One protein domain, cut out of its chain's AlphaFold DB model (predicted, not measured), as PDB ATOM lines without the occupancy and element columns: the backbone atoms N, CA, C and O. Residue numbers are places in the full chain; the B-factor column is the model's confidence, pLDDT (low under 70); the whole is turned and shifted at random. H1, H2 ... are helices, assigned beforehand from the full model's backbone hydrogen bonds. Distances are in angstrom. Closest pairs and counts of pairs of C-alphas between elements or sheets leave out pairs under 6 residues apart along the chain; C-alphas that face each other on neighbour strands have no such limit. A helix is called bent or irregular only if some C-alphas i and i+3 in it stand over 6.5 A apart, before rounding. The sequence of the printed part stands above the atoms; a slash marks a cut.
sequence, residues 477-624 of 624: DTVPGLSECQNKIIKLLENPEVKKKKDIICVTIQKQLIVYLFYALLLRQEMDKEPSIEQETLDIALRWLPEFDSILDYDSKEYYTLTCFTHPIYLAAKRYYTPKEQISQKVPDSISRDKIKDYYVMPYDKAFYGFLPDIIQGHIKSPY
ATOM      1  N   ASP A 477     -14.535  62.407  44.737       92.62
ATOM      2  CA  ASP A 477     -13.100  62.045  44.691       92.62
ATOM      3  C   ASP A 477     -12.518  61.674  46.067       92.62
ATOM      4  O   ASP A 477     -11.463  61.057  46.175       92.62
ATOM      5  N   THR A 478     -13.208  62.053  47.145       93.56
ATOM      6  CA  THR A 478     -12.844  61.701  48.524       93.56
ATOM      7  C   THR A 478     -13.215  60.264  48.896       93.56
ATOM      8  O   THR A 478     -12.865  59.811  49.989       93.56
ATOM      9  N   VAL A 479     -13.951  59.550  48.037       94.81
ATOM     10  CA  VAL A 479     -14.311  58.149  48.255       94.81
ATOM     11  C   VAL A 479     -13.115  57.254  47.898       94.81
ATOM     12  O   VAL A 479     -12.636  57.308  46.767       94.81
ATOM     13  N   PRO A 480     -12.650  56.396  48.825       95.69
ATOM     14  CA  PRO A 480     -11.577  55.436  48.570       95.69
ATOM     15  C   PRO A 480     -11.860  54.553  47.354       95.69
ATOM     16  O   PRO A 480     -12.973  54.048  47.213       95.69
ATOM     17  N   GLY A 481     -10.854  54.289  46.516       95.94
ATOM     18  CA  GLY A 481     -10.978  53.321  45.418       95.94
ATOM     19  C   GLY A 481     -11.239  51.889  45.914       95.94
ATOM     20  O   GLY A 481     -11.020  51.578  47.089       95.94
ATOM     21  N   LEU A 482     -11.672  50.985  45.026       96.50
ATOM     22  CA  LEU A 482     -11.958  49.589  45.397       96.50
ATOM     23  C   LEU A 482     -10.731  48.852  45.962       96.50
ATOM     24  O   LEU A 482     -10.872  48.095  46.922       96.50
ATOM     25  N   SER A 483      -9.529  49.112  45.434       95.56
ATOM     26  CA  SER A 483      -8.268  48.565  45.966       95.56
ATOM     27  C   SER A 483      -7.987  49.045  47.402       95.56
ATOM     28  O   SER A 483      -7.639  48.264  48.289       95.56
ATOM     29  N   GLU A 484      -8.244  50.324  47.699       96.50
ATOM     30  CA  GLU A 484      -8.110  50.848  49.061       96.50
ATOM     31  C   GLU A 484      -9.169  50.248  50.004       96.50
ATOM     32  O   GLU A 484      -8.855  49.890  51.142       96.50
ATOM     33  N   CYS A 485     -10.409  50.078  49.529       97.44
ATOM     34  CA  CYS A 485     -11.469  49.397  50.276       97.44
ATOM     35  C   CYS A 485     -11.080  47.951  50.606       97.44
ATOM     36  O   CYS A 485     -11.193  47.544  51.762       97.44
ATOM     37  N   GLN A 486     -10.557  47.198  49.633       97.50
ATOM     38  CA  GLN A 486     -10.031  45.846  49.835       97.50
ATOM     39  C   GLN A 486      -8.972  45.816  50.943       97.50
ATOM     40  O   GLN A 486      -9.069  45.008  51.866       97.50
ATOM     41  N   ASN A 487      -7.989  46.715  50.896       97.38
ATOM     42  CA  ASN A 487      -6.923  46.765  51.898       97.38
ATOM     43  C   ASN A 487      -7.465  47.077  53.301       97.38
ATOM     44  O   ASN A 487      -7.043  46.461  54.283       97.38
ATOM     45  N   LYS A 488      -8.448  47.982  53.412       97.56
ATOM     46  CA  LYS A 488      -9.152  48.260  54.678       97.56
ATOM     47  C   LYS A 488      -9.904  47.031  55.193       97.56
ATOM     48  O   LYS A 488      -9.837  46.745  56.389       97.56
ATOM     49  N   ILE A 489     -10.573  46.295  54.305       97.88
ATOM     50  CA  ILE A 489     -11.295  45.061  54.637       97.88
ATOM     51  C   ILE A 489     -10.332  43.996  55.164       97.88
ATOM     52  O   ILE A 489     -10.564  43.465  56.250       97.88
ATOM     53  N   ILE A 490      -9.238  43.718  54.448       97.62
ATOM     54  CA  ILE A 490      -8.229  42.727  54.854       97.62
ATOM     55  C   ILE A 490      -7.628  43.106  56.206       97.62
ATOM     56  O   ILE A 490      -7.611  42.279  57.116       97.62
ATOM     57  N   LYS A 491      -7.227  44.370  56.385       96.94
ATOM     58  CA  LYS A 491      -6.685  44.864  57.658       96.94
ATOM     59  C   LYS A 491      -7.652  44.641  58.824       96.94
ATOM     60  O   LYS A 491      -7.221  44.300  59.924       96.94
ATOM     61  N   LEU A 492      -8.953  44.841  58.602       95.88
ATOM     62  CA  LEU A 492      -9.962  44.632  59.636       95.88
ATOM     63  C   LEU A 492     -10.210  43.138  59.897       95.88
ATOM     64  O   LEU A 492     -10.298  42.745  61.056       95.88
ATOM     65  N   LEU A 493     -10.245  42.297  58.859       95.62
ATOM     66  CA  LEU A 493     -10.363  40.838  58.984       95.62
ATOM     67  C   LEU A 493      -9.150  40.185  59.673       95.62
ATOM     68  O   LEU A 493      -9.280  39.156  60.339       95.62
ATOM     69  N   GLU A 494      -7.962  40.768  59.527       95.00
ATOM     70  CA  GLU A 494      -6.741  40.306  60.190       95.00
ATOM     71  C   GLU A 494      -6.675  40.697  61.673       95.00
ATOM     72  O   GLU A 494      -5.873  40.122  62.415       95.00
ATOM     73  N   ASN A 495      -7.546  41.604  62.132       94.00
ATOM     74  CA  ASN A 495      -7.625  41.989  63.533       94.00
ATOM     75  C   ASN A 495      -7.990  40.770  64.415       94.00
ATOM     76  O   ASN A 495      -9.031  40.146  64.188       94.00
ATOM     77  N   PRO A 496      -7.189  40.435  65.450       90.12
ATOM     78  CA  PRO A 496      -7.453  39.291  66.326       90.12
ATOM     79  C   PRO A 496      -8.832  39.316  66.995       90.12
ATOM     80  O   PRO A 496      -9.412  38.260  67.240       90.12
ATOM     81  N   GLU A 497      -9.375  40.506  67.259       87.94
ATOM     82  CA  GLU A 497     -10.695  40.673  67.866       87.94
ATOM     83  C   GLU A 497     -11.818  40.174  66.943       87.94
ATOM     84  O   GLU A 497     -12.752  39.542  67.426       87.94
ATOM     85  N   VAL A 498     -11.695  40.348  65.619       86.69
ATOM     86  CA  VAL A 498     -12.691  39.865  64.638       86.69
ATOM     87  C   VAL A 498     -12.736  38.336  64.584       86.69
ATOM     88  O   VAL A 498     -13.774  37.756  64.281       86.69
ATOM     89  N   LYS A 499     -11.640  37.657  64.934       82.31
ATOM     90  CA  LYS A 499     -11.527  36.189  64.860       82.31
ATOM     91  C   LYS A 499     -12.182  35.453  66.034       82.31
ATOM     92  O   LYS A 499     -12.102  34.225  66.116       82.31
ATOM     93  N   LYS A 500     -12.841  36.161  66.957       82.06
ATOM     94  CA  LYS A 500     -13.541  35.566  68.105       82.06
ATOM     95  C   LYS A 500     -14.842  34.876  67.664       82.06
ATOM     96  O   LYS A 500     -15.929  35.415  67.826       82.06
ATOM     97  N   LYS A 501     -14.738  33.635  67.164       68.31
ATOM     98  CA  LYS A 501     -15.852  32.847  66.577       68.31
ATOM     99  C   LYS A 501     -17.081  32.623  67.482       68.31
ATOM    100  O   LYS A 501     -18.125  32.242  66.972       68.31
ATOM    101  N   LYS A 502     -16.977  32.828  68.803       70.75
ATOM    102  CA  LYS A 502     -18.098  32.670  69.756       70.75
ATOM    103  C   LYS A 502     -18.890  33.955  70.013       70.75
ATOM    104  O   LYS A 502     -19.884  33.913  70.728       70.75
ATOM    105  N   ASP A 503     -18.430  35.088  69.496       83.00
ATOM    106  CA  ASP A 503     -19.100  36.371  69.671       83.00
ATOM    107  C   ASP A 503     -19.944  36.683  68.427       83.00
ATOM    108  O   ASP A 503     -19.410  36.830  67.324       83.00
ATOM    109  N   ILE A 504     -21.263  36.797  68.614       81.38
ATOM    110  CA  ILE A 504     -22.246  37.136  67.574       81.38
ATOM    111  C   ILE A 504     -21.846  38.381  66.776       81.38
ATOM    112  O   ILE A 504     -21.995  38.407  65.550       81.38
ATOM    113  N   ILE A 505     -21.308  39.404  67.447       85.81
ATOM    114  CA  ILE A 505     -20.878  40.646  66.807       85.81
ATOM    115  C   ILE A 505     -19.719  40.341  65.859       85.81
ATOM    116  O   ILE A 505     -19.743  40.754  64.700       85.81
ATOM    117  N   CYS A 506     -18.731  39.579  66.329       87.94
ATOM    118  CA  CYS A 506     -17.545  39.238  65.551       87.94
ATOM    119  C   CYS A 506     -17.901  38.382  64.331       87.94
ATOM    120  O   CYS A 506     -17.480  38.714  63.224       87.94
ATOM    121  N   VAL A 507     -18.749  37.362  64.498       84.50
ATOM    122  CA  VAL A 507     -19.234  36.519  63.389       84.50
ATOM    123  C   VAL A 507     -19.984  37.360  62.351       84.50
ATOM    124  O   VAL A 507     -19.717  37.255  61.152       84.50
ATOM    125  N   THR A 508     -20.878  38.247  62.799       84.94
ATOM    126  CA  THR A 508     -21.653  39.131  61.910       84.94
ATOM    127  C   THR A 508     -20.741  40.071  61.120       84.94
ATOM    128  O   THR A 508     -20.899  40.223  59.905       84.94
ATOM    129  N   ILE A 509     -19.756  40.683  61.784       89.12
ATOM    130  CA  ILE A 509     -18.777  41.571  61.147       89.12
ATOM    131  C   ILE A 509     -17.912  40.800  60.155       89.12
ATOM    132  O   ILE A 509     -17.750  41.255  59.026       89.12
ATOM    133  N   GLN A 510     -17.380  39.640  60.546       89.81
ATOM    134  CA  GLN A 510     -16.514  38.824  59.698       89.81
ATOM    135  C   GLN A 510     -17.242  38.423  58.411       89.81
ATOM    136  O   GLN A 510     -16.719  38.608  57.313       89.81
ATOM    137  N   LYS A 511     -18.493  37.971  58.537       87.75
ATOM    138  CA  LYS A 511     -19.367  37.644  57.407       87.75
ATOM    139  C   LYS A 511     -19.586  38.836  56.478       87.75
ATOM    140  O   LYS A 511     -19.454  38.704  55.263       87.75
ATOM    141  N   GLN A 512     -19.905  40.006  57.036       89.38
ATOM    142  CA  GLN A 512     -20.115  41.232  56.262       89.38
ATOM    143  C   GLN A 512     -18.840  41.678  55.532       89.38
ATOM    144  O   GLN A 512     -18.903  42.058  54.365       89.38
ATOM    145  N   LEU A 513     -17.689  41.614  56.199       93.81
ATOM    146  CA  LEU A 513     -16.407  42.007  55.624       93.81
ATOM    147  C   LEU A 513     -15.967  41.071  54.503       93.81
ATOM    148  O   LEU A 513     -15.524  41.554  53.471       93.81
ATOM    149  N   ILE A 514     -16.142  39.757  54.653       94.19
ATOM    150  CA  ILE A 514     -15.830  38.798  53.585       94.19
ATOM    151  C   ILE A 514     -16.757  39.001  52.378       94.19
ATOM    152  O   ILE A 514     -16.301  38.985  51.237       94.19
ATOM    153  N   VAL A 515     -18.041  39.284  52.613       92.75
ATOM    154  CA  VAL A 515     -18.981  39.699  51.559       92.75
ATOM    155  C   VAL A 515     -18.467  40.934  50.811       92.75
ATOM    156  O   VAL A 515     -18.426  40.933  49.582       92.75
ATOM    157  N   TYR A 516     -18.027  41.969  51.529       95.00
ATOM    158  CA  TYR A 516     -17.460  43.172  50.913       95.00
ATOM    159  C   TYR A 516     -16.117  42.925  50.225       95.00
ATOM    160  O   TYR A 516     -15.838  43.567  49.215       95.00
ATOM    161  N   LEU A 517     -15.309  41.988  50.724       97.44
ATOM    162  CA  LEU A 517     -14.061  41.594  50.084       97.44
ATOM    163  C   LEU A 517     -14.348  41.025  48.698       97.44
ATOM    164  O   LEU A 517     -13.823  41.523  47.710       97.44
ATOM    165  N   PHE A 518     -15.246  40.044  48.608       96.44
ATOM    166  CA  PHE A 518     -15.593  39.435  47.328       96.44
ATOM    167  C   PHE A 518     -16.339  40.388  46.391       96.44
ATOM    168  O   PHE A 518     -16.138  40.301  45.182       96.44
ATOM    169  N   TYR A 519     -17.118  41.343  46.914       93.44
ATOM    170  CA  TYR A 519     -17.586  42.473  46.105       93.44
ATOM    171  C   TYR A 519     -16.421  43.235  45.481       93.44
ATOM    172  O   TYR A 519     -16.403  43.414  44.270       93.44
ATOM    173  N   ALA A 520     -15.455  43.681  46.287       96.62
ATOM    174  CA  ALA A 520     -14.337  44.469  45.788       96.62
ATOM    175  C   ALA A 520     -13.539  43.699  44.727       96.62
ATOM    176  O   ALA A 520     -13.287  44.250  43.663       96.62
ATOM    177  N   LEU A 521     -13.222  42.423  44.970       96.44
ATOM    178  CA  LEU A 521     -12.476  41.593  44.019       96.44
ATOM    179  C   LEU A 521     -13.219  41.445  42.680       96.44
ATOM    180  O   LEU A 521     -12.668  41.774  41.632       96.44
ATOM    181  N   LEU A 522     -14.493  41.024  42.714       95.19
ATOM    182  CA  LEU A 522     -15.296  40.830  41.500       95.19
ATOM    183  C   LEU A 522     -15.482  42.134  40.716       95.19
ATOM    184  O   LEU A 522     -15.392  42.131  39.494       95.19
ATOM    185  N   LEU A 523     -15.729  43.254  41.401       94.81
ATOM    186  CA  LEU A 523     -15.925  44.545  40.743       94.81
ATOM    187  C   LEU A 523     -14.622  45.095  40.151       94.81
ATOM    188  O   LEU A 523     -14.657  45.623  39.041       94.81
ATOM    189  N   ARG A 524     -13.479  44.937  40.837       94.94
ATOM    190  CA  ARG A 524     -12.166  45.340  40.303       94.94
ATOM    191  C   ARG A 524     -11.845  44.607  38.998       94.94
ATOM    192  O   ARG A 524     -11.395  45.240  38.046       94.94
ATOM    193  N   GLN A 525     -12.113  43.300  38.940       92.50
ATOM    194  CA  GLN A 525     -11.829  42.486  37.754       92.50
ATOM    195  C   GLN A 525     -12.830  42.697  36.619       92.50
ATOM    196  O   GLN A 525     -12.430  42.963  35.491       92.50
ATOM    197  N   GLU A 526     -14.128  42.598  36.902       92.81
ATOM    198  CA  GLU A 526     -15.139  42.536  35.840       92.81
ATOM    199  C   GLU A 526     -15.662  43.907  35.414       92.81
ATOM    200  O   GLU A 526     -15.970  44.118  34.239       92.81
ATOM    201  N   MET A 527     -15.754  44.846  36.357       90.38
ATOM    202  CA  MET A 527     -16.387  46.143  36.110       90.38
ATOM    203  C   MET A 527     -15.351  47.240  35.867       90.38
ATOM    204  O   MET A 527     -15.453  47.953  34.871       90.38
ATOM    205  N   ASP A 528     -14.329  47.341  36.723       89.25
ATOM    206  CA  ASP A 528     -13.246  48.320  36.558       89.25
ATOM    207  C   ASP A 528     -12.148  47.836  35.592       89.25
ATOM    208  O   ASP A 528     -11.414  48.666  35.055       89.25
ATOM    209  N   LYS A 529     -12.054  46.520  35.335       88.25
ATOM    210  CA  LYS A 529     -11.034  45.888  34.474       88.25
ATOM    211  C   LYS A 529      -9.623  46.370  34.799       88.25
ATOM    212  O   LYS A 529      -8.843  46.719  33.910       88.25
ATOM    213  N   GLU A 530      -9.321  46.442  36.093       90.25
ATOM    214  CA  GLU A 530      -8.030  46.922  36.572       90.25
ATOM    215  C   GLU A 530      -6.916  46.007  36.025       90.25
ATOM    216  O   GLU A 530      -7.025  44.785  36.116       90.25
ATOM    217  N   PRO A 531      -5.863  46.551  35.394       86.81
ATOM    218  CA  PRO A 531      -4.867  45.731  34.717       86.81
ATOM    219  C   PRO A 531      -3.968  44.990  35.714       86.81
ATOM    220  O   PRO A 531      -3.516  45.574  36.698       86.81
ATOM    221  N   SER A 532      -3.630  43.736  35.398       88.12
ATOM    222  CA  SER A 532      -2.648  42.920  36.131       88.12
ATOM    223  C   SER A 532      -3.041  42.557  37.570       88.12
ATOM    224  O   SER A 532      -2.168  42.253  38.386       88.12
ATOM    225  N   ILE A 533      -4.333  42.584  37.907       92.12
ATOM    226  CA  ILE A 533      -4.828  42.231  39.249       92.12
ATOM    227  C   ILE A 533      -5.210  40.757  39.381       92.12
ATOM    228  O   ILE A 533      -5.629  40.322  40.453       92.12
ATOM    229  N   GLU A 534      -5.126  39.979  38.303       91.56
ATOM    230  CA  GLU A 534      -5.624  38.610  38.257       91.56
ATOM    231  C   GLU A 534      -4.953  37.756  39.339       91.56
ATOM    232  O   GLU A 534      -5.609  37.262  40.256       91.56
ATOM    233  N   GLN A 535      -3.622  37.683  39.342       91.81
ATOM    234  CA  GLN A 535      -2.925  36.880  40.347       91.81
ATOM    235  C   GLN A 535      -3.177  37.379  41.782       91.81
ATOM    236  O   GLN A 535      -3.423  36.569  42.671       91.81
ATOM    237  N   GLU A 536      -3.190  38.700  42.002       94.25
ATOM    238  CA  GLU A 536      -3.461  39.298  43.320       94.25
ATOM    239  C   GLU A 536      -4.843  38.885  43.847       94.25
ATOM    240  O   GLU A 536      -4.985  38.412  44.976       94.25
ATOM    241  N   THR A 537      -5.878  39.053  43.022       93.38
ATOM    242  CA  THR A 537      -7.259  38.746  43.405       93.38
ATOM    243  C   THR A 537      -7.479  37.252  43.612       93.38
ATOM    244  O   THR A 537      -8.188  36.880  44.549       93.38
ATOM    245  N   LEU A 538      -6.833  36.399  42.809       93.81
ATOM    246  CA  LEU A 538      -6.847  34.950  42.993       93.81
ATOM    247  C   LEU A 538      -6.215  34.552  44.330       93.81
ATOM    248  O   LEU A 538      -6.837  33.818  45.096       93.81
ATOM    249  N   ASP A 539      -5.028  35.068  44.647       94.44
ATOM    250  CA  ASP A 539      -4.320  34.752  45.892       94.44
ATOM    251  C   ASP A 539      -5.145  35.160  47.125       94.44
ATOM    252  O   ASP A 539      -5.265  34.409  48.101       94.44
ATOM    253  N   ILE A 540      -5.782  36.335  47.071       96.31
ATOM    254  CA  ILE A 540      -6.679  36.810  48.131       96.31
ATOM    255  C   ILE A 540      -7.926  35.924  48.225       96.31
ATOM    256  O   ILE A 540      -8.324  35.542  49.329       96.31
ATOM    257  N   ALA A 541      -8.549  35.581  47.097       95.25
ATOM    258  CA  ALA A 541      -9.744  34.747  47.079       95.25
ATOM    259  C   ALA A 541      -9.464  33.346  47.639       95.25
ATOM    260  O   ALA A 541     -10.201  32.884  48.510       95.25
ATOM    261  N   LEU A 542      -8.371  32.701  47.221       93.38
ATOM    262  CA  LEU A 542      -7.952  31.387  47.718       93.38
ATOM    263  C   LEU A 542      -7.648  31.401  49.221       93.38
ATOM    264  O   LEU A 542      -7.883  30.406  49.906       93.38
ATOM    265  N   ARG A 543      -7.187  32.536  49.758       95.25
ATOM    266  CA  ARG A 543      -6.980  32.716  51.198       95.25
ATOM    267  C   ARG A 543      -8.291  32.824  51.982       95.25
ATOM    268  O   ARG A 543      -8.379  32.272  53.077       95.25
ATOM    269  N   TRP A 544      -9.285  33.552  51.472       95.50
ATOM    270  CA  TRP A 544     -10.494  33.901  52.235       95.50
ATOM    271  C   TRP A 544     -11.729  33.044  51.921       95.50
ATOM    272  O   TRP A 544     -12.654  33.015  52.734       95.50
ATOM    273  N   LEU A 545     -11.758  32.311  50.804       93.31
ATOM    274  CA  LEU A 545     -12.833  31.360  50.490       93.31
ATOM    275  C   LEU A 545     -12.988  30.264  51.564       93.31
ATOM    276  O   LEU A 545     -14.120  30.065  52.006       93.31
ATOM    277  N   PRO A 546     -11.911  29.619  52.068       92.31
ATOM    278  CA  PRO A 546     -12.030  28.626  53.141       92.31
ATOM    279  C   PRO A 546     -12.573  29.206  54.456       92.31
ATOM    280  O   PRO A 546     -13.304  28.542  55.188       92.31
ATOM    281  N   GLU A 547     -12.247  30.465  54.761       90.38
ATOM    282  CA  GLU A 547     -12.818  31.163  55.918       90.38
ATOM    283  C   GLU A 547     -14.312  31.439  55.710       90.38
ATOM    284  O   GLU A 547     -15.098  31.302  56.649       90.38
ATOM    285  N   PHE A 548     -14.730  31.773  54.483       89.81
ATOM    286  CA  PHE A 548     -16.146  31.937  54.161       89.81
ATOM    287  C   PHE A 548     -16.906  30.608  54.292       89.81
ATOM    288  O   PHE A 548     -17.969  30.589  54.914       89.81
ATOM    289  N   ASP A 549     -16.336  29.503  53.796       87.50
ATOM    290  CA  ASP A 549     -16.863  28.143  53.988       87.50
ATOM    291  C   ASP A 549     -17.061  27.850  55.488       87.50
ATOM    292  O   ASP A 549     -18.170  27.536  55.918       87.50
ATOM    293  N   SER A 550     -16.031  28.077  56.315       85.88
ATOM    294  CA  SER A 550     -16.114  27.856  57.767       85.88
ATOM    295  C   SER A 550     -17.212  28.680  58.449       85.88
ATOM    296  O   SER A 550     -17.795  28.203  59.424       85.88
ATOM    297  N   ILE A 551     -17.466  29.914  58.001       80.62
ATOM    298  CA  ILE A 551     -18.515  30.777  58.569       80.62
ATOM    299  C   ILE A 551     -19.901  30.277  58.166       80.62
ATOM    300  O   ILE A 551     -20.801  30.264  59.001       80.62
ATOM    301  N   LEU A 552     -20.076  29.863  56.909       79.12
ATOM    302  CA  LEU A 552     -21.346  29.338  56.407       79.12
ATOM    303  C   LEU A 552     -21.680  27.964  57.002       79.12
ATOM    304  O   LEU A 552     -22.845  27.689  57.276       79.12
ATOM    305  N   ASP A 553     -20.679  27.131  57.285       74.31
ATOM    306  CA  ASP A 553     -20.883  25.861  57.990       74.31
ATOM    307  C   ASP A 553     -21.308  26.090  59.451       74.31
ATOM    308  O   ASP A 553     -22.190  25.397  59.970       74.31
ATOM    309  N   TYR A 554     -20.739  27.109  60.107       63.88
ATOM    310  CA  TYR A 554     -21.118  27.525  61.464       63.88
ATOM    311  C   TYR A 554     -22.540  28.125  61.532       63.88
ATOM    312  O   TYR A 554     -23.228  28.004  62.546       63.88
ATOM    313  N   ASP A 555     -23.015  28.705  60.426       60.66
ATOM    314  CA  ASP A 555     -24.370  29.253  60.230       60.66
ATOM    315  C   ASP A 555     -25.472  28.167  60.341       60.66
ATOM    316  O   ASP A 555     -26.639  28.461  60.586       60.66
ATOM    317  N   SER A 556     -25.121  26.879  60.237       52.44
ATOM    318  CA  SER A 556     -26.091  25.793  60.031       52.44
ATOM    319  C   SER A 556     -26.991  25.410  61.226       52.44
ATOM    320  O   SER A 556     -27.892  24.591  61.027       52.44
ATOM    321  N   LYS A 557     -26.840  25.997  62.434       52.94
ATOM    322  CA  LYS A 557     -27.794  25.789  63.562       52.94
ATOM    323  C   LYS A 557     -28.041  26.970  64.521       52.94
ATOM    324  O   LYS A 557     -29.143  27.025  65.066       52.94
ATOM    325  N   GLU A 558     -27.090  27.884  64.746       52.44
ATOM    326  CA  GLU A 558     -27.200  28.934  65.791       52.44
ATOM    327  C   GLU A 558     -27.228  30.387  65.257       52.44
ATOM    328  O   GLU A 558     -27.676  31.279  65.977       52.44
ATOM    329  N   TYR A 559     -26.823  30.644  64.001       53.53
ATOM    330  CA  TYR A 559     -26.520  32.000  63.500       53.53
ATOM    331  C   TYR A 559     -27.067  32.314  62.092       53.53
ATOM    332  O   TYR A 559     -26.351  32.905  61.291       53.53
ATOM    333  N   TYR A 560     -28.342  31.979  61.844       53.34
ATOM    334  CA  TYR A 560     -29.124  32.012  60.584       53.34
ATOM    335  C   TYR A 560     -29.133  33.284  59.692       53.34
ATOM    336  O   TYR A 560     -30.012  33.424  58.836       53.34
ATOM    337  N   THR A 561     -28.229  34.251  59.821       54.62
ATOM    338  CA  THR A 561     -28.289  35.500  59.036       54.62
ATOM    339  C   THR A 561     -27.765  35.354  57.605       54.62
ATOM    340  O   THR A 561     -26.874  36.092  57.181       54.62
ATOM    341  N   LEU A 562     -28.282  34.420  56.805       53.81
ATOM    342  CA  LEU A 562     -28.091  34.468  55.351       53.81
ATOM    343  C   LEU A 562     -28.815  35.709  54.804       53.81
ATOM    344  O   LEU A 562     -30.032  35.721  54.638       53.81
ATOM    345  N   THR A 563     -28.060  36.784  54.559       68.81
ATOM    346  CA  THR A 563     -28.608  37.999  53.939       68.81
ATOM    347  C   THR A 563     -28.893  37.764  52.456       68.81
ATOM    348  O   THR A 563     -28.351  36.826  51.865       68.81
ATOM    349  N   CYS A 564     -29.676  38.650  51.826       70.94
ATOM    350  CA  CYS A 564     -29.947  38.601  50.377       70.94
ATOM    351  C   CYS A 564     -28.696  38.433  49.515       70.94
ATOM    352  O   CYS A 564     -28.796  37.831  48.452       70.94
ATOM    353  N   PHE A 565     -27.541  38.937  49.953       79.44
ATOM    354  CA  PHE A 565     -26.321  38.901  49.155       79.44
ATOM    355  C   PHE A 565     -25.273  37.905  49.643       79.44
ATOM    356  O   PHE A 565     -24.448  37.486  48.843       79.44
ATOM    357  N   THR A 566     -25.309  37.462  50.904       84.00
ATOM    358  CA  THR A 566     -24.273  36.556  51.438       84.00
ATOM    359  C   THR A 566     -24.113  35.305  50.574       84.00
ATOM    360  O   THR A 566     -23.007  35.003  50.137       84.00
ATOM    361  N   HIS A 567     -25.211  34.593  50.309       81.94
ATOM    362  CA  HIS A 567     -25.163  33.340  49.558       81.94
ATOM    363  C   HIS A 567     -24.872  33.561  48.060       81.94
ATOM    364  O   HIS A 567     -23.980  32.892  47.540       81.94
ATOM    365  N   PRO A 568     -25.535  34.505  47.352       85.12
ATOM    366  CA  PRO A 568     -25.200  34.789  45.955       85.12
ATOM    367  C   PRO A 568     -23.741  35.190  45.728       85.12
ATOM    368  O   PRO A 568     -23.124  34.703  44.786       85.12
ATOM    369  N   ILE A 569     -23.163  36.025  46.597       90.38
ATOM    370  CA  ILE A 569     -21.748  36.414  46.489       90.38
ATOM    371  C   ILE A 569     -20.843  35.224  46.695       90.38
ATOM    372  O   ILE A 569     -19.898  35.050  45.939       90.38
ATOM    373  N   TYR A 570     -21.110  34.435  47.734       90.25
ATOM    374  CA  TYR A 570     -20.319  33.257  48.030       90.25
ATOM    375  C   TYR A 570     -20.271  32.320  46.820       90.25
ATOM    376  O   TYR A 570     -19.186  31.935  46.392       90.25
ATOM    377  N   LEU A 571     -21.426  32.018  46.215       87.88
ATOM    378  CA  LEU A 571     -21.487  31.180  45.017       87.88
ATOM    379  C   LEU A 571     -20.770  31.823  43.827       87.88
ATOM    380  O   LEU A 571     -20.041  31.130  43.123       87.88
ATOM    381  N   ALA A 572     -20.952  33.129  43.609       90.38
ATOM    382  CA  ALA A 572     -20.281  33.849  42.531       90.38
ATOM    383  C   ALA A 572     -18.756  33.808  42.705       90.38
ATOM    384  O   ALA A 572     -18.048  33.415  41.786       90.38
ATOM    385  N   ALA A 573     -18.250  34.118  43.899       92.31
ATOM    386  CA  ALA A 573     -16.830  34.067  44.225       92.31
ATOM    387  C   ALA A 573     -16.267  32.646  44.107       92.31
ATOM    388  O   ALA A 573     -15.249  32.437  43.454       92.31
ATOM    389  N   LYS A 574     -16.950  31.648  44.677       90.44
ATOM    390  CA  LYS A 574     -16.527  30.249  44.595       90.44
ATOM    391  C   LYS A 574     -16.459  29.788  43.141       90.44
ATOM    392  O   LYS A 574     -15.467  29.184  42.748       90.44
ATOM    393  N   ARG A 575     -17.455  30.131  42.318       88.06
ATOM    394  CA  ARG A 575     -17.456  29.816  40.883       88.06
ATOM    395  C   ARG A 575     -16.357  30.545  40.114       88.06
ATOM    396  O   ARG A 575     -15.778  29.953  39.210       88.06
ATOM    397  N   TYR A 576     -16.109  31.807  40.441       90.62
ATOM    398  CA  TYR A 576     -15.195  32.658  39.690       90.62
ATOM    399  C   TYR A 576     -13.721  32.372  40.015       90.62
ATOM    400  O   TYR A 576     -12.898  32.358  39.110       90.62
ATOM    401  N   TYR A 577     -13.377  32.093  41.276       91.44
ATOM    402  CA  TYR A 577     -11.981  31.947  41.722       91.44
ATOM    403  C   TYR A 577     -11.525  30.501  41.961       91.44
ATOM    404  O   TYR A 577     -10.364  30.281  42.297       91.44
ATOM    405  N   THR A 578     -12.400  29.503  41.802       84.69
ATOM    406  CA  THR A 578     -12.003  28.088  41.912       84.69
ATOM    407  C   THR A 578     -11.795  27.486  40.516       84.69
ATOM    408  O   THR A 578     -12.660  27.671  39.657       84.69
ATOM    409  N   PRO A 579     -10.711  26.721  40.277       71.75
ATOM    410  CA  PRO A 579     -10.459  26.060  38.996       71.75
ATOM    411  C   PRO A 579     -11.640  25.200  38.509       71.75
ATOM    412  O   PRO A 579     -12.328  24.538  39.294       71.75
ATOM    413  N   LYS A 580     -11.860  25.188  37.185       65.00
ATOM    414  CA  LYS A 580     -13.066  24.659  36.506       65.00
ATOM    415  C   LYS A 580     -13.426  23.199  36.805       65.00
ATOM    416  O   LYS A 580     -14.577  22.815  36.601       65.00
ATOM    417  N   GLU A 581     -12.495  22.395  37.305       55.12
ATOM    418  CA  GLU A 581     -12.674  20.953  37.516       55.12
ATOM    419  C   GLU A 581     -13.509  20.589  38.762       55.12
ATOM    420  O   GLU A 581     -13.856  19.423  38.929       55.12
ATOM    421  N   GLN A 582     -13.893  21.551  39.618       52.84
ATOM    422  CA  GLN A 582     -14.488  21.240  40.933       52.84
ATOM    423  C   GLN A 582     -15.930  21.717  41.190       52.84
ATOM    424  O   GLN A 582     -16.455  21.458  42.272       52.84
ATOM    425  N   ILE A 583     -16.617  22.397  40.260       54.94
ATOM    426  CA  ILE A 583     -17.908  23.040  40.596       54.94
ATOM    427  C   ILE A 583     -18.996  22.772  39.551       54.94
ATOM    428  O   ILE A 583     -19.075  23.452  38.528       54.94
ATOM    429  N   SER A 584     -19.903  21.841  39.868       51.53
ATOM    430  CA  SER A 584     -21.219  21.694  39.228       51.53
ATOM    431  C   SER A 584     -22.334  22.180  40.169       51.53
ATOM    432  O   SER A 584     -23.216  21.418  40.569       51.53
ATOM    433  N   GLN A 585     -22.292  23.440  40.597       59.19
ATOM    434  CA  GLN A 585     -23.371  23.995  41.416       59.19
ATOM    435  C   GLN A 585     -24.432  24.621  40.507       59.19
ATOM    436  O   GLN A 585     -24.176  25.608  39.823       59.19
ATOM    437  N   LYS A 586     -25.632  24.025  40.483       65.50
ATOM    438  CA  LYS A 586     -26.819  24.685  39.923       65.50
ATOM    439  C   LYS A 586     -27.117  25.925  40.763       65.50
ATOM    440  O   LYS A 586     -27.054  25.847  41.989       65.50
ATOM    441  N   VAL A 587     -27.466  27.037  40.113       65.12
ATOM    442  CA  VAL A 587     -27.958  28.237  40.807       65.12
ATOM    443  C   VAL A 587     -29.211  27.822  41.581       65.12
ATOM    444  O   VAL A 587     -30.148  27.327  40.954       65.12
ATOM    445  N   PRO A 588     -29.242  27.957  42.917       68.19
ATOM    446  CA  PRO A 588     -30.445  27.679  43.684       68.19
ATOM    447  C   PRO A 588     -31.621  28.509  43.160       68.19
ATOM    448  O   PRO A 588     -31.468  29.707  42.937       68.19
ATOM    449  N   ASP A 589     -32.814  27.918  43.047       64.81
ATOM    450  CA  ASP A 589     -34.027  28.627  42.591       64.81
ATOM    451  C   ASP A 589     -34.383  29.841  43.473       64.81
ATOM    452  O   ASP A 589     -35.181  30.699  43.091       64.81
ATOM    453  N   SER A 590     -33.825  29.919  44.685       60.19
ATOM    454  CA  SER A 590     -33.934  31.069  45.586       60.19
ATOM    455  C   SER A 590     -33.160  32.306  45.108       60.19
ATOM    456  O   SER A 590     -33.438  33.398  45.595       60.19
ATOM    457  N   ILE A 591     -32.244  32.161  44.144       66.06
ATOM    458  CA  ILE A 591     -31.406  33.224  43.578       66.06
ATOM    459  C   ILE A 591     -31.898  33.536  42.159       66.06
ATOM    460  O   ILE A 591     -31.368  33.036  41.171       66.06
ATOM    461  N   SER A 592     -32.950  34.353  42.053       65.56
ATOM    462  CA  SER A 592     -33.519  34.800  40.771       65.56
ATOM    463  C   SER A 592     -33.803  36.303  40.775       65.56
ATOM    464  O   SER A 592     -34.297  36.837  41.772       65.56
ATOM    465  N   ARG A 593     -33.527  36.972  39.641       63.44
ATOM    466  CA  ARG A 593     -33.800  38.407  39.423       63.44
ATOM    467  C   ARG A 593     -35.277  38.746  39.656       63.44
ATOM    468  O   ARG A 593     -35.570  39.766  40.270       63.44
ATOM    469  N   ASP A 594     -36.191  37.870  39.243       60.75
ATOM    470  CA  ASP A 594     -37.644  38.104  39.316       60.75
ATOM    471  C   ASP A 594     -38.202  38.003  40.740       60.75
ATOM    472  O   ASP A 594     -39.332  38.404  41.014       60.75
ATOM    473  N   LYS A 595     -37.410  37.466  41.674       58.28
ATOM    474  CA  LYS A 595     -37.796  37.375  43.085       58.28
ATOM    475  C   LYS A 595     -37.488  38.667  43.852       58.28
ATOM    476  O   LYS A 595     -37.999  38.838  44.958       58.28
ATOM    477  N   ILE A 596     -36.724  39.598  43.267       55.84
ATOM    478  CA  ILE A 596     -36.398  40.914  43.839       55.84
ATOM    479  C   ILE A 596     -37.639  41.803  43.862       55.84
ATOM    480  O   ILE A 596     -38.009  42.401  42.861       55.84
ATOM    481  N   LYS A 597     -38.305  41.874  45.024       52.12
ATOM    482  CA  LYS A 597     -39.443  42.779  45.252       52.12
ATOM    483  C   LYS A 597     -38.960  44.232  45.327       52.12
ATOM    484  O   LYS A 597     -38.061  44.524  46.112       52.12
ATOM    485  N   ASP A 598     -39.645  45.138  44.634       47.28
ATOM    486  CA  ASP A 598     -39.303  46.571  44.542       47.28
ATOM    487  C   ASP A 598     -39.217  47.301  45.902       47.28
ATOM    488  O   ASP A 598     -38.480  48.273  46.064       47.28
ATOM    489  N   TYR A 599     -39.914  46.802  46.926       43.22
ATOM    490  CA  TYR A 599     -40.057  47.459  48.231       43.22
ATOM    491  C   TYR A 599     -38.806  47.426  49.134       43.22
ATOM    492  O   TYR A 599     -38.807  48.075  50.179       43.22
ATOM    493  N   TYR A 600     -37.752  46.682  48.770       54.03
ATOM    494  CA  TYR A 600     -36.588  46.417  49.645       54.03
ATOM    495  C   TYR A 600     -35.232  46.727  49.011       54.03
ATOM    496  O   TYR A 600     -34.183  46.304  49.508       54.03
ATOM    497  N   VAL A 601     -35.272  47.439  47.891       59.78
ATOM    498  CA  VAL A 601     -34.194  47.449  46.919       59.78
ATOM    499  C   VAL A 601     -33.621  48.854  46.816       59.78
ATOM    500  O   VAL A 601     -34.318  49.834  46.531       59.78
ATOM    501  N   MET A 602     -32.327  48.949  47.095       75.94
ATOM    502  CA  MET A 602     -31.520  50.092  46.695       75.94
ATOM    503  C   MET A 602     -31.586  50.192  45.171       75.94
ATOM    504  O   MET A 602     -31.641  49.152  44.518       75.94
ATOM    505  N   PRO A 603     -31.542  51.389  44.571       80.12
ATOM    506  CA  PRO A 603     -31.701  51.540  43.119       80.12
ATOM    507  C   PRO A 603     -30.796  50.620  42.289       80.12
ATOM    508  O   PRO A 603     -31.203  50.128  41.242       80.12
ATOM    509  N   TYR A 604     -29.602  50.314  42.805       84.88
ATOM    510  CA  TYR A 604     -28.643  49.428  42.162       84.88
ATOM    511  C   TYR A 604     -28.888  47.919  42.365       84.88
ATOM    512  O   TYR A 604     -28.280  47.132  41.642       84.88
ATOM    513  N   ASP A 605     -29.713  47.452  43.319       82.44
ATOM    514  CA  ASP A 605     -29.689  46.014  43.659       82.44
ATOM    515  C   ASP A 605     -30.215  45.137  42.535       82.44
ATOM    516  O   ASP A 605     -29.743  44.018  42.396       82.44
ATOM    517  N   LYS A 606     -31.172  45.602  41.727       79.94
ATOM    518  CA  LYS A 606     -31.691  44.786  40.622       79.94
ATOM    519  C   LYS A 606     -30.602  44.503  39.586       79.94
ATOM    520  O   LYS A 606     -30.458  43.364  39.146       79.94
ATOM    521  N   ALA A 607     -29.820  45.523  39.236       86.06
ATOM    522  CA  ALA A 607     -28.685  45.389  38.329       86.06
ATOM    523  C   ALA A 607     -27.555  44.572  38.974       86.06
ATOM    524  O   ALA A 607     -27.059  43.618  38.377       86.06
ATOM    525  N   PHE A 608     -27.223  44.864  40.233       87.00
ATOM    526  CA  PHE A 608     -26.177  44.155  40.963       87.00
ATOM    527  C   PHE A 608     -26.494  42.665  41.177       87.00
ATOM    528  O   PHE A 608     -25.673  41.784  40.932       87.00
ATOM    529  N   TYR A 609     -27.719  42.349  41.581       81.75
ATOM    530  CA  TYR A 609     -28.186  40.972  41.691       81.75
ATOM    531  C   TYR A 609     -28.354  40.323  40.324       81.75
ATOM    532  O   TYR A 609     -28.431  39.107  40.239       81.75
ATOM    533  N   GLY A 610     -28.428  41.103  39.247       81.69
ATOM    534  CA  GLY A 610     -28.367  40.557  37.908       81.69
ATOM    535  C   GLY A 610     -26.972  40.075  37.526       81.69
ATOM    536  O   GLY A 610     -26.853  39.009  36.927       81.69
ATOM    537  N   PHE A 611     -25.947  40.811  37.941       89.12
ATOM    538  CA  PHE A 611     -24.539  40.495  37.711       89.12
ATOM    539  C   PHE A 611     -24.089  39.184  38.389       89.12
ATOM    540  O   PHE A 611     -23.343  38.407  37.797       89.12
ATOM    541  N   LEU A 612     -24.578  38.873  39.597       88.25
ATOM    542  CA  LEU A 612     -24.140  37.675  40.337       88.25
ATOM    543  C   LEU A 612     -24.533  36.336  39.662       88.25
ATOM    544  O   LEU A 612     -23.654  35.490  39.492       88.25
ATOM    545  N   PRO A 613     -25.791  36.096  39.234       83.19
ATOM    546  CA  PRO A 613     -26.167  34.918  38.458       83.19
ATOM    547  C   PRO A 613     -25.384  34.759  37.159       83.19
ATOM    548  O   PRO A 613     -25.070  33.624  36.814       83.19
ATOM    549  N   ASP A 614     -25.032  35.851  36.473       86.12
ATOM    550  CA  ASP A 614     -24.245  35.777  35.236       86.12
ATOM    551  C   ASP A 614     -22.847  35.189  35.497       86.12
ATOM    552  O   ASP A 614     -22.352  34.389  34.699       86.12
ATOM    553  N   ILE A 615     -22.247  35.478  36.656       86.62
ATOM    554  CA  ILE A 615     -21.021  34.809  37.116       86.62
ATOM    555  C   ILE A 615     -21.289  33.341  37.465       86.62
ATOM    556  O   ILE A 615     -20.579  32.448  36.999       86.62
ATOM    557  N   ILE A 616     -22.317  33.063  38.273       84.50
ATOM    558  CA  ILE A 616     -22.602  31.701  38.764       84.50
ATOM    559  C   ILE A 616     -22.903  30.746  37.592       84.50
ATOM    560  O   ILE A 616     -22.431  29.609  37.575       84.50
ATOM    561  N   GLN A 617     -23.651  31.213  36.590       82.75
ATOM    562  CA  GLN A 617     -23.999  30.464  35.378       82.75
ATOM    563  C   GLN A 617     -22.834  30.369  34.379       82.75
ATOM    564  O   GLN A 617     -22.886  29.561  33.454       82.75
ATOM    565  N   GLY A 618     -21.761  31.139  34.579       79.12
ATOM    566  CA  GLY A 618     -20.594  31.165  33.698       79.12
ATOM    567  C   GLY A 618     -20.805  31.958  32.406       79.12
ATOM    568  O   GLY A 618     -20.056  31.755  31.450       79.12
ATOM    569  N   HIS A 619     -21.806  32.843  32.362       83.69
ATOM    570  CA  HIS A 619     -21.940  33.838  31.292       83.69
ATOM    571  C   HIS A 619     -20.784  34.839  31.344       83.69
ATOM    572  O   HIS A 619     -20.238  35.213  30.306       83.69
ATOM    573  N   ILE A 620     -20.370  35.206  32.557       83.00
ATOM    574  CA  ILE A 620     -19.111  35.895  32.822       83.00
ATOM    575  C   ILE A 620     -18.045  34.824  33.073       83.00
ATOM    576  O   ILE A 620     -18.160  34.013  33.996       83.00
ATOM    577  N   LYS A 621     -17.033  34.768  32.199       82.31
ATOM    578  CA  LYS A 621     -15.998  33.729  32.235       82.31
ATOM    579  C   LYS A 621     -14.883  34.116  33.195       82.31
ATOM    580  O   LYS A 621     -14.237  35.135  32.998       82.31
ATOM    581  N   SER A 622     -14.609  33.232  34.149       82.38
ATOM    582  CA  SER A 622     -13.391  33.307  34.953       82.38
ATOM    583  C   SER A 622     -12.138  33.247  34.061       82.38
ATOM    584  O   SER A 622     -12.102  32.412  33.138       82.38
ATOM    585  N   PRO A 623     -11.115  34.077  34.340       80.00
ATOM    586  CA  PRO A 623      -9.815  34.008  33.681       80.00
ATOM    587  C   PRO A 623      -8.989  32.776  34.105       80.00
ATOM    588  O   PRO A 623      -7.945  32.534  33.498       80.00
ATOM    589  N   TYR A 624      -9.453  31.995  35.094       80.19
ATOM    590  CA  TYR A 624      -8.756  30.837  35.676       80.19
ATOM    591  C   TYR A 624      -9.289  29.467  35.217       80.19
ATOM    592  O   TYR A 624     -10.445  29.351  34.718       80.19
TER     593      TYR A 624
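AT A GLANCE: This is residues 477 to 624 of the 624 residues of an uncharacterized protein of Candidatus Magnetobacterium bavaricum (UniProt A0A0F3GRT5). One long helix, H2, forms the core of this helical cluster; H1 folds back along one side of it, and the bent helix H3 runs back along another side. H4 packs slantwise on H2 and reaches the first arm of H3, H5 packs on H4, and a long loop, residues 578 to 604, runs round the outside, with residues 599 to 604 sticking out. You have 148 printed residues with five named helices, H1 to H5 in that order along the chain, and no named strand; the class is all helix. The whole is compact and rounded, with a radius of gyration of the C-alphas of 15.4 A and spans of 39 by 38 by 35 A.

HOW THE PARTS SIT: Go from the first printed residue to H1, residues 482 to 493, and then on to H2, residues 504 to 526. These two form a helical hairpin: they touch, with C-alphas 482 and 520 the closest at 5.7 A, and run opposite ways at a shallow tilt of 25 degrees. Next look at H3, residues 534 to 554, assigned as one helix by its hydrogen bonds but bent, with C-alphas 543 and 546 6.8 A apart; its arms are H3a, residues 534 to 543, and H3b, residues 546 to 554. The lines of the arms stand at a steep tilt of 37 degrees, only just beyond shallow. H2 and H3a also form a helical hairpin, at a shallow tilt of 20 degrees; H2 touches H3a with residues 518 to 525 alone, and the closest C-alphas are those of Leu 521 and Thr 537, 6.0 A apart. With residues 507 to 514 alone H2 touches H3b, opposite ways at a steep tilt of 41 degrees, with C-alphas 514 and 548 the closest at 6.9 A. Further along, H4, residues 566 to 577, touches H2 and runs the same way at a steep tilt of 44 degrees; the closest C-alphas, of Val 515 and Thr 566, are 6.2 A apart. With residues 573 to 577 alone H4 touches H3a, where C-alphas 538 and 577 are the closest at 6.1 A. Last comes H5, residues 605 to 616, which touches H4 with residues 612 to 616 alone; the closest C-alphas, of Ala 572 and Ile 616, are 4.9 A apart. H2 and H5 are near each other, with 7 pairs of C-alphas within 10 A, while H1 is apart from H3a, H3b, H4 and H5. In H1, H2, H3a, H3b and H4 every O i to N i+4 pair is within hydrogen-bond range; in H5 6 of 8 are.

IN THESE COORDINATES: Find C-alpha 482 at (-11.958, 49.589, 45.397), where H1 begins and runs 16.2 A. H2 starts at C-alpha 504, (-22.246, 37.136, 67.574), and runs 33.0 A. H3a is 14.3 A long, H3b 12.4 A and H4 16.3 A. H5 runs 16.7 A and ends at C-alpha 616, (-22.602, 31.701, 38.764); it is neither bent nor irregular, but only just, with C-alphas 610 and 613 6.1 A apart.

THE WHOLE: The two C-alphas farthest apart are those of Asp 477 and Lys 557, at 43.4 A. The printed part has no cut, and it ends at residue 624, the chain's last. The links H3 to H4, of 11 residues, and H4 to H5, of 27, are long. The mean pLDDT of the printed part is 82.1; look for values under 70 at residue 501, residues 554 to 563 and residues 580 to 601.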